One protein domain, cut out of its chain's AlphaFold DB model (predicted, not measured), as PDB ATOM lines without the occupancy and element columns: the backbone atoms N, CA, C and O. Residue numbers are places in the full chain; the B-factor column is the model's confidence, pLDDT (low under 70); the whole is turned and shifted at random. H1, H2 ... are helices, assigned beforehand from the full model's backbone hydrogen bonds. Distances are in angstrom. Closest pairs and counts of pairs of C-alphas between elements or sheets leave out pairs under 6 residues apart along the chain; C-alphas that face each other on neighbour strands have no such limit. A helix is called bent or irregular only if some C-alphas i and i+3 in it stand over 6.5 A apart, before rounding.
ATOM      1  N   ALA A 364     -17.578  27.645  42.702       92.56
ATOM      2  CA  ALA A 364     -18.289  27.746  43.971       92.56
ATOM      3  C   ALA A 364     -17.461  27.228  45.159       92.56
ATOM      4  O   ALA A 364     -17.452  27.845  46.227       92.56
ATOM      5  N   GLU A 365     -16.756  26.111  44.980       94.44
ATOM      6  CA  GLU A 365     -15.873  25.543  46.001       94.44
ATOM      7  C   GLU A 365     -14.640  26.413  46.232       94.44
ATOM      8  O   GLU A 365     -14.281  26.648  47.386       94.44
ATOM      9  N   ARG A 366     -14.050  26.974  45.169       94.75
ATOM     10  CA  ARG A 366     -12.942  27.935  45.268       94.75
ATOM     11  C   ARG A 366     -13.327  29.157  46.092       94.75
ATOM     12  O   ARG A 366     -12.614  29.520  47.024       94.75
ATOM     13  N   MET A 367     -14.490  29.753  45.819       95.94
ATOM     14  CA  MET A 367     -14.991  30.876  46.620       95.94
ATOM     15  C   MET A 367     -15.254  30.470  48.076       95.94
ATOM     16  O   MET A 367     -14.917  31.210  49.003       95.94
ATOM     17  N   LYS A 368     -15.779  29.258  48.302       95.88
ATOM     18  CA  LYS A 368     -15.976  28.700  49.647       95.88
ATOM     19  C   LYS A 368     -14.657  28.488  50.401       95.88
ATOM     20  O   LYS A 368     -14.656  28.579  51.628       95.88
ATOM     21  N   CYS A 369     -13.533  28.244  49.724       95.50
ATOM     22  CA  CYS A 369     -12.236  28.102  50.390       95.50
ATOM     23  C   CYS A 369     -11.879  29.336  51.223       95.50
ATOM     24  O   CYS A 369     -11.397  29.167  52.339       95.50
ATOM     25  N   PHE A 370     -12.158  30.556  50.750       95.69
ATOM     26  CA  PHE A 370     -11.883  31.773  51.527       95.69
ATOM     27  C   PHE A 370     -12.676  31.813  52.835       95.69
ATOM     28  O   PHE A 370     -12.124  32.177  53.874       95.69
ATOM     29  N   TYR A 371     -13.934  31.358  52.809       94.06
ATOM     30  CA  TYR A 371     -14.721  31.165  54.025       94.06
ATOM     31  C   TYR A 371     -14.056  30.165  54.973       94.06
ATOM     32  O   TYR A 371     -13.812  30.487  56.134       94.06
ATOM     33  N   SER A 372     -13.713  28.978  54.472       93.06
ATOM     34  CA  SER A 372     -13.112  27.914  55.282       93.06
ATOM     35  C   SER A 372     -11.758  28.319  55.870       93.06
ATOM     36  O   SER A 372     -11.482  28.020  57.030       93.06
ATOM     37  N   ILE A 373     -10.920  29.019  55.099       91.50
ATOM     38  CA  ILE A 373      -9.624  29.540  55.553       91.50
ATOM     39  C   ILE A 373      -9.847  30.544  56.678       91.50
ATOM     40  O   ILE A 373      -9.226  30.423  57.728       91.50
ATOM     41  N   HIS A 374     -10.753  31.503  56.487       91.06
ATOM     42  CA  HIS A 374     -11.045  32.504  57.506       91.06
ATOM     43  C   HIS A 374     -11.576  31.872  58.804       91.06
ATOM     44  O   HIS A 374     -11.169  32.273  59.889       91.06
ATOM     45  N   ASP A 375     -12.481  30.894  58.704       89.19
ATOM     46  CA  ASP A 375     -13.140  30.261  59.856       89.19
ATOM     47  C   ASP A 375     -12.208  29.321  60.640       89.19
ATOM     48  O   ASP A 375     -12.257  29.262  61.867       89.19
ATOM     49  N   SER A 376     -11.325  28.600  59.944       86.38
ATOM     50  CA  SER A 376     -10.464  27.582  60.564       86.38
ATOM     51  C   SER A 376      -9.060  28.075  60.931       86.38
ATOM     52  O   SER A 376      -8.378  27.441  61.744       86.38
ATOM     53  N   ALA A 377      -8.592  29.186  60.353       84.38
ATOM     54  CA  ALA A 377      -7.236  29.662  60.583       84.38
ATOM     55  C   ALA A 377      -7.066  30.291  61.971       84.38
ATOM     56  O   ALA A 377      -7.873  31.088  62.443       84.38
ATOM     57  N   ASN A 378      -5.914  30.030  62.596       86.50
ATOM     58  CA  ASN A 378      -5.441  30.897  63.670       86.50
ATOM     59  C   ASN A 378      -5.012  32.233  63.054       86.50
ATOM     60  O   ASN A 378      -3.909  32.334  62.508       86.50
ATOM     61  N   GLU A 379      -5.877  33.239  63.171       87.88
ATOM     62  CA  GLU A 379      -5.712  34.569  62.582       87.88
ATOM     63  C   GLU A 379      -4.300  35.137  62.795       87.88
ATOM     64  O   GLU A 379      -3.638  35.525  61.838       87.88
ATOM     65  N   SER A 380      -3.783  35.120  64.028       87.81
ATOM     66  CA  SER A 380      -2.469  35.699  64.341       87.81
ATOM     67  C   SER A 380      -1.311  34.994  63.622       87.81
ATOM     68  O   SER A 380      -0.401  35.641  63.094       87.81
ATOM     69  N   LYS A 381      -1.351  33.656  63.560       88.06
ATOM     70  CA  LYS A 381      -0.345  32.853  62.857       88.06
ATOM     71  C   LYS A 381      -0.450  33.079  61.354       88.06
ATOM     72  O   LYS A 381       0.580  33.195  60.693       88.06
ATOM     73  N   PHE A 382      -1.671  33.133  60.836       88.94
ATOM     74  CA  PHE A 382      -1.929  33.240  59.410       88.94
ATOM     75  C   PHE A 382      -1.598  34.633  58.869       88.94
ATOM     76  O   PHE A 382      -0.882  34.731  57.875       88.94
ATOM     77  N   LYS A 383      -1.961  35.702  59.593       90.62
ATOM     78  CA  LYS A 383      -1.520  37.082  59.319       90.62
ATOM     79  C   LYS A 383      -0.007  37.168  59.154       90.62
ATOM     80  O   LYS A 383       0.467  37.671  58.144       90.62
ATOM     81  N   ARG A 384       0.758  36.567  60.073       90.38
ATOM     82  CA  ARG A 384       2.228  36.540  59.988       90.38
ATOM     83  C   ARG A 384       2.748  35.861  58.716       90.38
ATOM     84  O   ARG A 384       3.790  36.263  58.206       90.38
ATOM     85  N   ILE A 385       2.070  34.823  58.225       90.25
ATOM     86  CA  ILE A 385       2.461  34.151  56.979       90.25
ATOM     87  C   ILE A 385       2.116  35.036  55.772       90.25
ATOM     88  O   ILE A 385       2.967  35.244  54.905       90.25
ATOM     89  N   LEU A 386       0.907  35.603  55.748       92.38
ATOM     90  CA  LEU A 386       0.441  36.506  54.691       92.38
ATOM     91  C   LEU A 386       1.205  37.841  54.645       92.38
ATOM     92  O   LEU A 386       1.266  38.483  53.600       92.38
ATOM     93  N   ASP A 387       1.844  38.248  55.739       88.94
ATOM     94  CA  ASP A 387       2.764  39.387  55.766       88.94
ATOM     95  C   ASP A 387       4.102  39.107  55.067       88.94
ATOM     96  O   ASP A 387       4.883  40.032  54.832       88.94
ATOM     97  N   GLY A 388       4.377  37.850  54.716       89.44
ATOM     98  CA  GLY A 388       5.600  37.441  54.044       89.44
ATOM     99  C   GLY A 388       5.749  37.993  52.622       89.44
ATOM    100  O   GLY A 388       4.787  38.327  51.926       89.44
ATOM    101  N   ARG A 389       6.999  38.004  52.131       91.25
ATOM    102  CA  ARG A 389       7.349  38.524  50.793       91.25
ATOM    103  C   ARG A 389       6.560  37.883  49.648       91.25
ATOM    104  O   ARG A 389       6.278  38.567  48.670       91.25
ATOM    105  N   ALA A 390       6.191  36.608  49.777       89.62
ATOM    106  CA  ALA A 390       5.445  35.871  48.756       89.62
ATOM    107  C   ALA A 390       4.056  36.471  48.451       89.62
ATOM    108  O   ALA A 390       3.535  36.265  47.350       89.62
ATOM    109  N   PHE A 391       3.496  37.239  49.395       94.69
ATOM    110  CA  PHE A 391       2.152  37.814  49.330       94.69
ATOM    111  C   PHE A 391       2.132  39.340  49.172       94.69
ATOM    112  O   PHE A 391       1.064  39.921  48.993       94.69
ATOM    113  N   HIS A 392       3.290  40.012  49.164       93.75
ATOM    114  CA  HIS A 392       3.366  41.475  49.031       93.75
ATOM    115  C   HIS A 392       2.640  42.029  47.796       93.75
ATOM    116  O   HIS A 392       2.118  43.139  47.843       93.75
ATOM    117  N   GLN A 393       2.576  41.254  46.711       93.50
ATOM    118  CA  GLN A 393       1.876  41.634  45.482       93.50
ATOM    119  C   GLN A 393       0.352  41.782  45.642       93.50
ATOM    120  O   GLN A 393      -0.280  42.419  44.804       93.50
ATOM    121  N   TYR A 394      -0.230  41.215  46.705       95.38
ATOM    122  CA  TYR A 394      -1.662  41.288  47.011       95.38
ATOM    123  C   TYR A 394      -2.011  42.418  47.987       95.38
ATOM    124  O   TYR A 394      -3.166  42.569  48.371       95.38
ATOM    125  N   ARG A 395      -1.037  43.236  48.403       93.62
ATOM    126  CA  ARG A 395      -1.312  44.467  49.158       93.62
ATOM    127  C   ARG A 395      -1.933  45.516  48.235       93.62
ATOM    128  O   ARG A 395      -1.763  45.448  47.016       93.62
ATOM    129  N   LYS A 396      -2.623  46.512  48.800       93.19
ATOM    130  CA  LYS A 396      -3.377  47.533  48.037       93.19
ATOM    131  C   LYS A 396      -4.453  46.911  47.152       93.19
ATOM    132  O   LYS A 396      -4.762  47.427  46.075       93.19
ATOM    133  N   TRP A 397      -5.009  45.787  47.596       93.75
ATOM    134  CA  TRP A 397      -5.980  45.006  46.838       93.75
ATOM    135  C   TRP A 397      -7.271  45.781  46.564       93.75
ATOM    136  O   TRP A 397      -7.937  45.509  45.568       93.75
ATOM    137  N   ASN A 398      -7.586  46.773  47.401       90.44
ATOM    138  CA  ASN A 398      -8.755  47.640  47.281       90.44
ATOM    139  C   ASN A 398      -8.609  48.770  46.245       90.44
ATOM    140  O   ASN A 398      -9.575  49.470  45.967       90.44
ATOM    141  N   ARG A 399      -7.416  48.971  45.662       88.19
ATOM    142  CA  ARG A 399      -7.187  49.960  44.585       88.19
ATOM    143  C   ARG A 399      -7.432  49.393  43.189       88.19
ATOM    144  O   ARG A 399      -7.187  50.071  42.193       88.19
ATOM    145  N   LYS A 400      -7.806  48.121  43.122       87.12
ATOM    146  CA  LYS A 400      -8.108  47.424  41.882       87.12
ATOM    147  C   LYS A 400      -9.459  47.892  41.345       87.12
ATOM    148  O   LYS A 400     -10.353  48.219  42.117       87.12
ATOM    149  N   ASP A 401      -9.593  47.891  40.026       92.69
ATOM    150  CA  ASP A 401     -10.857  48.188  39.356       92.69
ATOM    151  C   ASP A 401     -11.790  46.978  39.473       92.69
ATOM    152  O   ASP A 401     -11.711  46.055  38.663       92.69
ATOM    153  N   MET A 402     -12.565  46.933  40.558       92.94
ATOM    154  CA  MET A 402     -13.500  45.849  40.868       92.94
ATOM    155  C   MET A 402     -14.833  46.046  40.151       92.94
ATOM    156  O   MET A 402     -15.297  47.181  40.017       92.94
ATOM    157  N   VAL A 403     -15.506  44.949  39.804       93.88
ATOM    158  CA  VAL A 403     -16.923  44.988  39.406       93.88
ATOM    159  C   VAL A 403     -17.814  45.585  40.501       93.88
ATOM    160  O   VAL A 403     -17.492  45.542  41.691       93.88
ATOM    161  N   ARG A 404     -18.961  46.141  40.094       92.44
ATOM    162  CA  ARG A 404     -19.895  46.854  40.979       92.44
ATOM    163  C   ARG A 404     -20.300  46.018  42.193       92.44
ATOM    164  O   ARG A 404     -20.337  46.534  43.299       92.44
ATOM    165  N   GLU A 405     -20.554  44.734  42.008       92.69
ATOM    166  CA  GLU A 405     -21.028  43.837  43.062       92.69
ATOM    167  C   GLU A 405     -19.949  43.622  44.144       92.69
ATOM    168  O   GLU A 405     -20.248  43.581  45.335       92.69
ATOM    169  N   PHE A 406     -18.666  43.595  43.761       93.62
ATOM    170  CA  PHE A 406     -17.541  43.584  44.706       93.62
ATOM    171  C   PHE A 406     -17.402  44.932  45.421       93.62
ATOM    172  O   PHE A 406     -17.145  44.972  46.627       93.62
ATOM    173  N   GLN A 407     -17.604  46.037  44.696       91.81
ATOM    174  CA  GLN A 407     -17.612  47.376  45.285       91.81
ATOM    175  C   GLN A 407     -18.729  47.521  46.324       91.81
ATOM    176  O   GLN A 407     -18.496  48.095  47.382       91.81
ATOM    177  N   GLU A 408     -19.921  46.983  46.066       90.50
ATOM    178  CA  GLU A 408     -21.046  47.012  47.005       90.50
ATOM    179  C   GLU A 408     -20.709  46.288  48.314       90.50
ATOM    180  O   GLU A 408     -20.901  46.863  49.388       90.50
ATOM    181  N   VAL A 409     -20.121  45.086  48.240       90.38
ATOM    182  CA  VAL A 409     -19.637  44.352  49.427       90.38
ATOM    183  C   VAL A 409     -18.565  45.156  50.167       90.38
ATOM    184  O   VAL A 409     -18.631  45.306  51.389       90.38
ATOM    185  N   TYR A 410     -17.607  45.728  49.432       90.19
ATOM    186  CA  TYR A 410     -16.546  46.549  50.012       90.19
ATOM    187  C   TYR A 410     -17.106  47.787  50.724       90.19
ATOM    188  O   TYR A 410     -16.737  48.061  51.863       90.19
ATOM    189  N   TYR A 411     -18.016  48.528  50.086       87.00
ATOM    190  CA  TYR A 411     -18.575  49.768  50.622       87.00
ATOM    191  C   TYR A 411     -19.558  49.545  51.768       87.00
ATOM    192  O   TYR A 411     -19.628  50.393  52.658       87.00
ATOM    193  N   HIS A 412     -20.262  48.411  51.795       83.75
ATOM    194  CA  HIS A 412     -21.135  48.050  52.913       83.75
ATOM    195  C   HIS A 412     -20.362  47.909  54.235       83.75
ATOM    196  O   HIS A 412     -20.891  48.231  55.298       83.75
ATOM    197  N   SER A 413     -19.094  47.496  54.152       77.62
ATOM    198  CA  SER A 413     -18.227  47.222  55.302       77.62
ATOM    199  C   SER A 413     -16.889  47.968  55.225       77.62
ATOM    200  O   SER A 413     -15.897  47.495  55.770       77.62
ATOM    201  N   ASN A 414     -16.812  49.130  54.565       71.94
ATOM    202  CA  ASN A 414     -15.517  49.742  54.216       71.94
ATOM    203  C   ASN A 414     -14.620  50.063  55.422       71.94
ATOM    204  O   ASN A 414     -13.400  50.007  55.308       71.94
ATOM    205  N   SER A 415     -15.207  50.346  56.586       76.50
ATOM    206  CA  SER A 415     -14.483  50.622  57.828       76.50
ATOM    207  C   SER A 415     -13.758  49.398  58.389       76.50
ATOM    208  O   SER A 415     -12.974  49.533  59.325       76.50
ATOM    209  N   LYS A 416     -14.058  48.208  57.860       85.06
ATOM    210  CA  LYS A 416     -13.494  46.922  58.266       85.06
ATOM    211  C   LYS A 416     -12.159  46.618  57.586       85.06
ATOM    212  O   LYS A 416     -11.373  45.868  58.146       85.06
ATOM    213  N   TYR A 417     -11.914  47.187  56.406       90.25
ATOM    214  CA  TYR A 417     -10.787  46.814  55.552       90.25
ATOM    215  C   TYR A 417      -9.795  47.972  55.409       90.25
ATOM    216  O   TYR A 417     -10.163  49.049  54.933       90.25
ATOM    217  N   ASP A 418      -8.523  47.750  55.739       86.38
ATOM    218  CA  ASP A 418      -7.480  48.773  55.563       86.38
ATOM    219  C   ASP A 418      -6.917  48.831  54.124       86.38
ATOM    220  O   ASP A 418      -6.313  49.827  53.715       86.38
ATOM    221  N   GLY A 419      -7.144  47.773  53.336       86.81
ATOM    222  CA  GLY A 419      -6.685  47.621  51.953       86.81
ATOM    223  C   GLY A 419      -5.198  47.285  51.772       86.81
ATOM    224  O   GLY A 419      -4.784  46.919  50.671       86.81
ATOM    225  N   GLU A 420      -4.379  47.383  52.818       90.06
ATOM    226  CA  GLU A 420      -2.941  47.076  52.807       90.06
ATOM    227  C   GLU A 420      -2.650  45.670  53.368       90.06
ATOM    228  O   GLU A 420      -1.669  45.039  52.966       90.06
ATOM    229  N   SER A 421      -3.511  45.169  54.252       91.69
ATOM    230  CA  SER A 421      -3.497  43.834  54.839       91.69
ATOM    231  C   SER A 421      -3.988  42.785  53.838       91.69
ATOM    232  O   SER A 421      -5.067  42.893  53.253       91.69
ATOM    233  N   VAL A 422      -3.191  41.729  53.646       94.94
ATOM    234  CA  VAL A 422      -3.566  40.573  52.806       94.94
ATOM    235  C   VAL A 422      -4.577  39.674  53.525       94.94
ATOM    236  O   VAL A 422      -5.362  38.987  52.879       94.94
ATOM    237  N   TRP A 423      -4.610  39.694  54.859       93.75
ATOM    238  CA  TRP A 423      -5.676  39.027  55.607       93.75
ATOM    239  C   TRP A 423      -7.034  39.676  55.337       93.75
ATOM    240  O   TRP A 423      -8.008  38.965  55.117       93.75
ATOM    241  N   ASP A 424      -7.079  41.007  55.256       93.50
ATOM    242  CA  ASP A 424      -8.314  41.734  54.957       93.50
ATOM    243  C   ASP A 424      -8.833  41.382  53.558       93.50
ATOM    244  O   ASP A 424     -10.039  41.370  53.343       93.50
ATOM    245  N   LEU A 425      -7.941  41.031  52.620       95.56
ATOM    246  CA  LEU A 425      -8.343  40.482  51.325       95.56
ATOM    247  C   LEU A 425      -9.028  39.117  51.480       95.56
ATOM    248  O   LEU A 425     -10.073  38.896  50.878       95.56
ATOM    249  N   VAL A 426      -8.477  38.202  52.286       95.38
ATOM    250  CA  VAL A 426      -9.126  36.904  52.565       95.38
ATOM    251  C   VAL A 426     -10.497  37.119  53.203       95.38
ATOM    252  O   VAL A 426     -11.472  36.485  52.801       95.38
ATOM    253  N   GLU A 427     -10.587  38.039  54.161       94.38
ATOM    254  CA  GLU A 427     -11.836  38.379  54.834       94.38
ATOM    255  C   GLU A 427     -12.859  39.013  53.884       94.38
ATOM    256  O   GLU A 427     -14.025  38.617  53.890       94.38
ATOM    257  N   PHE A 428     -12.422  39.921  53.012       95.69
ATOM    258  CA  PHE A 428     -13.249  40.501  51.959       95.69
ATOM    259  C   PHE A 428     -13.790  39.432  51.002       95.69
ATOM    260  O   PHE A 428     -14.991  39.392  50.752       95.69
ATOM    261  N   LEU A 429     -12.945  38.519  50.513       96.19
ATOM    262  CA  LEU A 429     -13.374  37.444  49.606       96.19
ATOM    263  C   LEU A 429     -14.318  36.443  50.288       96.19
ATOM    264  O   LEU A 429     -15.251  35.931  49.666       96.19
ATOM    265  N   LYS A 430     -14.130  36.207  51.589       95.44
ATOM    266  CA  LYS A 430     -15.078  35.465  52.423       95.44
ATOM    267  C   LYS A 430     -16.414  36.207  52.543       95.44
ATOM    268  O   LYS A 430     -17.459  35.570  52.437       95.44
ATOM    269  N   ASP A 431     -16.409  37.525  52.719       94.06
ATOM    270  CA  ASP A 431     -17.637  38.325  52.791       94.06
ATOM    271  C   ASP A 431     -18.357  38.375  51.423       94.06
ATOM    272  O   ASP A 431     -19.580  38.258  51.387       94.06
ATOM    273  N   VAL A 432     -17.626  38.406  50.298       93.88
ATOM    274  CA  VAL A 432     -18.189  38.228  48.941       93.88
ATOM    275  C   VAL A 432     -18.921  36.887  48.817       93.88
ATOM    276  O   VAL A 432     -20.032  36.837  48.293       93.88
ATOM    277  N   TYR A 433     -18.338  35.797  49.329       94.56
ATOM    278  CA  TYR A 433     -18.994  34.486  49.338       94.56
ATOM    279  C   TYR A 433     -20.237  34.452  50.243       94.56
ATOM    280  O   TYR A 433     -21.278  33.933  49.845       94.56
ATOM    281  N   VAL A 434     -20.158  35.013  51.455       91.88
ATOM    282  CA  VAL A 434     -21.264  35.008  52.435       91.88
ATOM    283  C   VAL A 434     -22.444  35.863  51.977       91.88
ATOM    284  O   VAL A 434     -23.597  35.484  52.184       91.88
ATOM    285  N   HIS A 435     -22.170  37.005  51.352       87.69
ATOM    286  CA  HIS A 435     -23.184  37.928  50.848       87.69
ATOM    287  C   HIS A 435     -23.558  37.664  49.384       87.69
ATOM    288  O   HIS A 435     -24.252  38.477  48.776       87.69
ATOM    289  N   HIS A 436     -23.136  36.526  48.825       85.06
ATOM    290  CA  HIS A 436     -23.454  36.145  47.458       85.06
ATOM    291  C   HIS A 436     -24.971  36.093  47.233       85.06
ATOM    292  O   HIS A 436     -25.696  35.299  47.842       85.06
ATOM    293  N   ASN A 437     -25.430  36.899  46.278       83.88
ATOM    294  CA  ASN A 437     -26.773  36.838  45.733       83.88
ATOM    295  C   ASN A 437     -26.690  36.395  44.262       83.88
ATOM    296  O   ASN A 437     -26.240  37.185  43.431       83.88
ATOM    297  N   PRO A 438     -27.182  35.191  43.906       78.44
ATOM    298  CA  PRO A 438     -27.111  34.688  42.535       78.44
ATOM    299  C   PRO A 438     -27.821  35.572  41.498       78.44
ATOM    300  O   PRO A 438     -27.614  35.390  40.303       78.44
ATOM    301  N   ARG A 439     -28.701  36.489  41.932       80.31
ATOM    302  CA  ARG A 439     -29.359  37.463  41.046       80.31
ATOM    303  C   ARG A 439     -28.442  38.610  40.627       80.31
ATOM    304  O   ARG A 439     -28.686  39.194  39.576       80.31
ATOM    305  N   ASP A 440     -27.432  38.907  41.440       83.81
ATOM    306  CA  ASP A 440     -26.555  40.066  41.272       83.81
ATOM    307  C   ASP A 440     -25.189  39.626  40.723       83.81
ATOM    308  O   ASP A 440     -24.689  40.216  39.769       83.81
ATOM    309  N   LEU A 441     -24.621  38.538  41.259       87.88
ATOM    310  CA  LEU A 441     -23.359  37.951  40.803       87.88
ATOM    311  C   LEU A 441     -23.369  36.444  41.051       87.88
ATOM    312  O   LEU A 441     -23.611  36.018  42.176       87.88
ATOM    313  N   THR A 442     -23.079  35.628  40.037       92.94
ATOM    314  CA  THR A 442     -22.905  34.178  40.228       92.94
ATOM    315  C   THR A 442     -21.541  33.872  40.855       92.94
ATOM    316  O   THR A 442     -20.580  34.612  40.650       92.94
ATOM    317  N   LEU A 443     -21.407  32.751  41.575       93.56
ATOM    318  CA  LEU A 443     -20.105  32.317  42.115       93.56
ATOM    319  C   LEU A 443     -19.054  32.066  41.024       93.56
ATOM    320  O   LEU A 443     -17.866  32.229  41.276       93.56
ATOM    321  N   GLU A 444     -19.484  31.706  39.816       92.44
ATOM    322  CA  GLU A 444     -18.609  31.578  38.651       92.44
ATOM    323  C   GLU A 444     -18.037  32.934  38.218       92.44
ATOM    324  O   GLU A 444     -16.824  33.076  38.078       92.44
ATOM    325  N   ALA A 445     -18.888  33.958  38.096       92.75
ATOM    326  CA  ALA A 445     -18.445  35.313  37.786       92.75
ATOM    327  C   ALA A 445     -17.582  35.907  38.914       92.75
ATOM    328  O   ALA A 445     -16.614  36.614  38.642       92.75
ATOM    329  N   ALA A 446     -17.896  35.587  40.174       95.19
ATOM    330  CA  ALA A 446     -17.090  35.989  41.321       95.19
ATOM    331  C   ALA A 446     -15.688  35.356  41.293       95.19
ATOM    332  O   ALA A 446     -14.705  36.078  41.433       95.19
ATOM    333  N   ASP A 447     -15.567  34.042  41.068       94.88
ATOM    334  CA  ASP A 447     -14.262  33.369  40.948       94.88
ATOM    335  C   ASP A 447     -13.454  33.909  39.760       94.88
ATOM    336  O   ASP A 447     -12.259  34.178  39.896       94.88
ATOM    337  N   ALA A 448     -14.103  34.145  38.614       93.06
ATOM    338  CA  ALA A 448     -13.460  34.755  37.451       93.06
ATOM    339  C   ALA A 448     -12.904  36.155  37.773       93.06
ATOM    340  O   ALA A 448     -11.771  36.479  37.405       93.06
ATOM    341  N   GLU A 449     -13.659  36.968  38.516       95.62
ATOM    342  CA  GLU A 449     -13.211  38.283  38.975       95.62
ATOM    343  C   GLU A 449     -12.042  38.180  39.966       95.62
ATOM    344  O   GLU A 449     -11.059  38.917  39.843       95.62
ATOM    345  N   VAL A 450     -12.080  37.226  40.905       95.44
ATOM    346  CA  VAL A 450     -10.958  36.959  41.821       95.44
ATOM    347  C   VAL A 450      -9.699  36.585  41.046       95.44
ATOM    348  O   VAL A 450      -8.644  37.166  41.298       95.44
ATOM    349  N   LYS A 451      -9.795  35.674  40.072       92.75
ATOM    350  CA  LYS A 451      -8.664  35.268  39.221       92.75
ATOM    351  C   LYS A 451      -8.099  36.438  38.417       92.75
ATOM    352  O   LYS A 451      -6.881  36.568  38.298       92.75
ATOM    353  N   ARG A 452      -8.962  37.329  37.916       93.94
ATOM    354  CA  ARG A 452      -8.555  38.539  37.186       93.94
ATOM    355  C   ARG A 452      -7.820  39.537  38.083       93.94
ATOM    356  O   ARG A 452      -6.803  40.104  37.681       93.94
ATOM    357  N   LEU A 453      -8.337  39.788  39.284       95.38
ATOM    358  CA  LEU A 453      -7.808  40.809  40.192       95.38
ATOM    359  C   LEU A 453      -6.581  40.341  40.984       95.38
ATOM    360  O   LEU A 453      -5.639  41.124  41.200       95.38
ATOM    361  N   TYR A 454      -6.611  39.075  41.397       94.88
ATOM    362  CA  TYR A 454      -5.705  38.433  42.346       94.88
ATOM    363  C   TYR A 454      -5.232  37.068  41.810       94.88
ATOM    364  O   TYR A 454      -5.469  36.033  42.435       94.88
ATOM    365  N   PRO A 455      -4.541  37.040  40.657       92.25
ATOM    366  CA  PRO A 455      -4.128  35.788  40.029       92.25
ATOM    367  C   PRO A 455      -3.263  34.934  40.970       92.25
ATOM    368  O   PRO A 455      -2.395  35.465  41.684       92.25
ATOM    369  N   ASN A 456      -3.485  33.612  40.953       92.12
ATOM    370  CA  ASN A 456      -2.735  32.610  41.727       92.12
ATOM    371  C   ASN A 456      -2.803  32.823  43.265       92.12
ATOM    372  O   ASN A 456      -1.946  32.358  44.016       92.12
ATOM    373  N   PHE A 457      -3.757  33.620  43.768       95.12
ATOM    374  CA  PHE A 457      -3.816  33.949  45.199       95.12
ATOM    375  C   PHE A 457      -4.236  32.748  46.049       95.12
ATOM    376  O   PHE A 457      -3.602  32.463  47.069       95.12
ATOM    377  N   LEU A 458      -5.283  32.036  45.626       95.44
ATOM    378  CA  LEU A 458      -5.834  30.910  46.374       95.44
ATOM    379  C   LEU A 458      -4.874  29.713  46.371       95.44
ATOM    380  O   LEU A 458      -4.677  29.075  47.399       95.44
ATOM    381  N   GLU A 459      -4.225  29.456  45.241       94.19
ATOM    382  CA  GLU A 459      -3.204  28.426  45.047       94.19
ATOM    383  C   GLU A 459      -1.989  28.684  45.954       94.19
ATOM    384  O   GLU A 459      -1.535  27.783  46.663       94.19
ATOM    385  N   LYS A 460      -1.509  29.936  46.024       92.38
ATOM    386  CA  LYS A 460      -0.429  30.319  46.949       92.38
ATOM    387  C   LYS A 460      -0.806  30.145  48.410       92.38
ATOM    388  O   LYS A 460       0.052  29.757  49.198       92.38
ATOM    389  N   ILE A 461      -2.049  30.454  48.780       92.75
ATOM    390  CA  ILE A 461      -2.547  30.180  50.130       92.75
ATOM    391  C   ILE A 461      -2.565  28.667  50.377       92.75
ATOM    392  O   ILE A 461      -2.002  28.203  51.362       92.75
ATOM    393  N   HIS A 462      -3.145  27.888  49.472       92.00
ATOM    394  CA  HIS A 462      -3.245  26.435  49.603       92.00
ATOM    395  C   HIS A 462      -1.877  25.744  49.781       92.00
ATOM    396  O   HIS A 462      -1.756  24.749  50.502       92.00
ATOM    397  N   ALA A 463      -0.823  26.283  49.165       88.50
ATOM    398  CA  ALA A 463       0.523  25.740  49.307       88.50
ATOM    399  C   ALA A 463       1.098  25.844  50.736       88.50
ATOM    400  O   ALA A 463       1.992  25.076  51.075       88.50
ATOM    401  N   ILE A 464       0.585  26.749  51.583       85.56
ATOM    402  CA  ILE A 464       1.146  27.056  52.915       85.56
ATOM    403  C   ILE A 464       0.241  26.690  54.108       85.56
ATOM    404  O   ILE A 464       0.752  26.553  55.223       85.56
TER     405      ILE A 464
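AT A GLANCE: This is residues 364 to 464 of the 465 residues of an uncharacterized protein of Prunus armeniaca (UniProt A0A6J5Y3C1). One helix, H5, runs through the middle of a compact all-helix body, and other helices cross it from several sides: H1 on one side, H4 on the other, with H2 and H3 at its first end. H6 runs back beside H5 at a distance, and H7 lies near H1 and H3. The printed part has 101 residues, with seven named helices, H1 to H7 in that order, and no named strand. The whole is compact, with a radius of gyration of the C-alphas of 12.6 A, and rounded, spanning 36 by 26 by 22 A.

IN THESE COORDINATES: H1, residues 364 to 376, begins at C-alpha 364 (-18.289, 27.746, 43.971) and is 18.3 A long from first to last C-alpha. H2 is residues 379 to 386. H3, residues 389 to 394, is irregular: C-alphas 390 and 393 are 7.5 A apart. H4, residues 404 to 412, is 12.1 A long. H5, residues 422 to 434, begins at C-alpha 422 (-3.566, 40.573, 52.806) and is 18.6 A long. H6, residues 443 to 453, is 15.1 A long. H7, residues 457 to 462, ends at C-alpha 462 (-3.245, 26.435, 49.603).

HOW THE PARTS SIT: H5 is the hub, touching four helices. H1 touches it at a steep tilt of 58 degrees, opposite ways; their closest C-alphas, of Tyr 371 and Lys 430, are 4.6 A apart. H4 touches residues 428 to 432 of H5 alone, closest at the C-alphas of Val 409 and Val 432, 6.3 A, and is only just about perpendicular to H5, at 72 degrees. H2 touches residues 422 to 423 of H5 alone, with the C-alphas of Lys 383 and Trp 423 closest, 5.9 A. H3 touches residues 422 to 425 of H5 alone, with the C-alphas of Tyr 394 and Val 422 closest, 6.1 A. H6 is close to H5 but not clearly touching, at a shallow tilt of 20 degrees, opposite ways; the C-alphas of Tyr 433 and Leu 443, the closest, are 7.6 A apart. H6 touches H1, at residues 364 to 367 of H1 alone, with the C-alphas of Ala 364 and Leu 443 closest, 5.3 A. H7 is near H1, with the C-alphas of Arg 366 and Leu 458 closest, 7.8 A. H1 and H4 are apart. Every O i to N i+4 pair is within hydrogen-bond range in H2, H4, H5, H6 and H7, against 7 of 9 in H1 and 0 of 2 in H3, where 2 of 3 O i to N i+3 pairs are within range.

THE WHOLE: The two C-alphas farthest apart, of Arg 389 and Arg 439, are 38.0 A apart. The printed part has no cut and no long link. Its mean pLDDT is 91.0, and no printed residue is under 70.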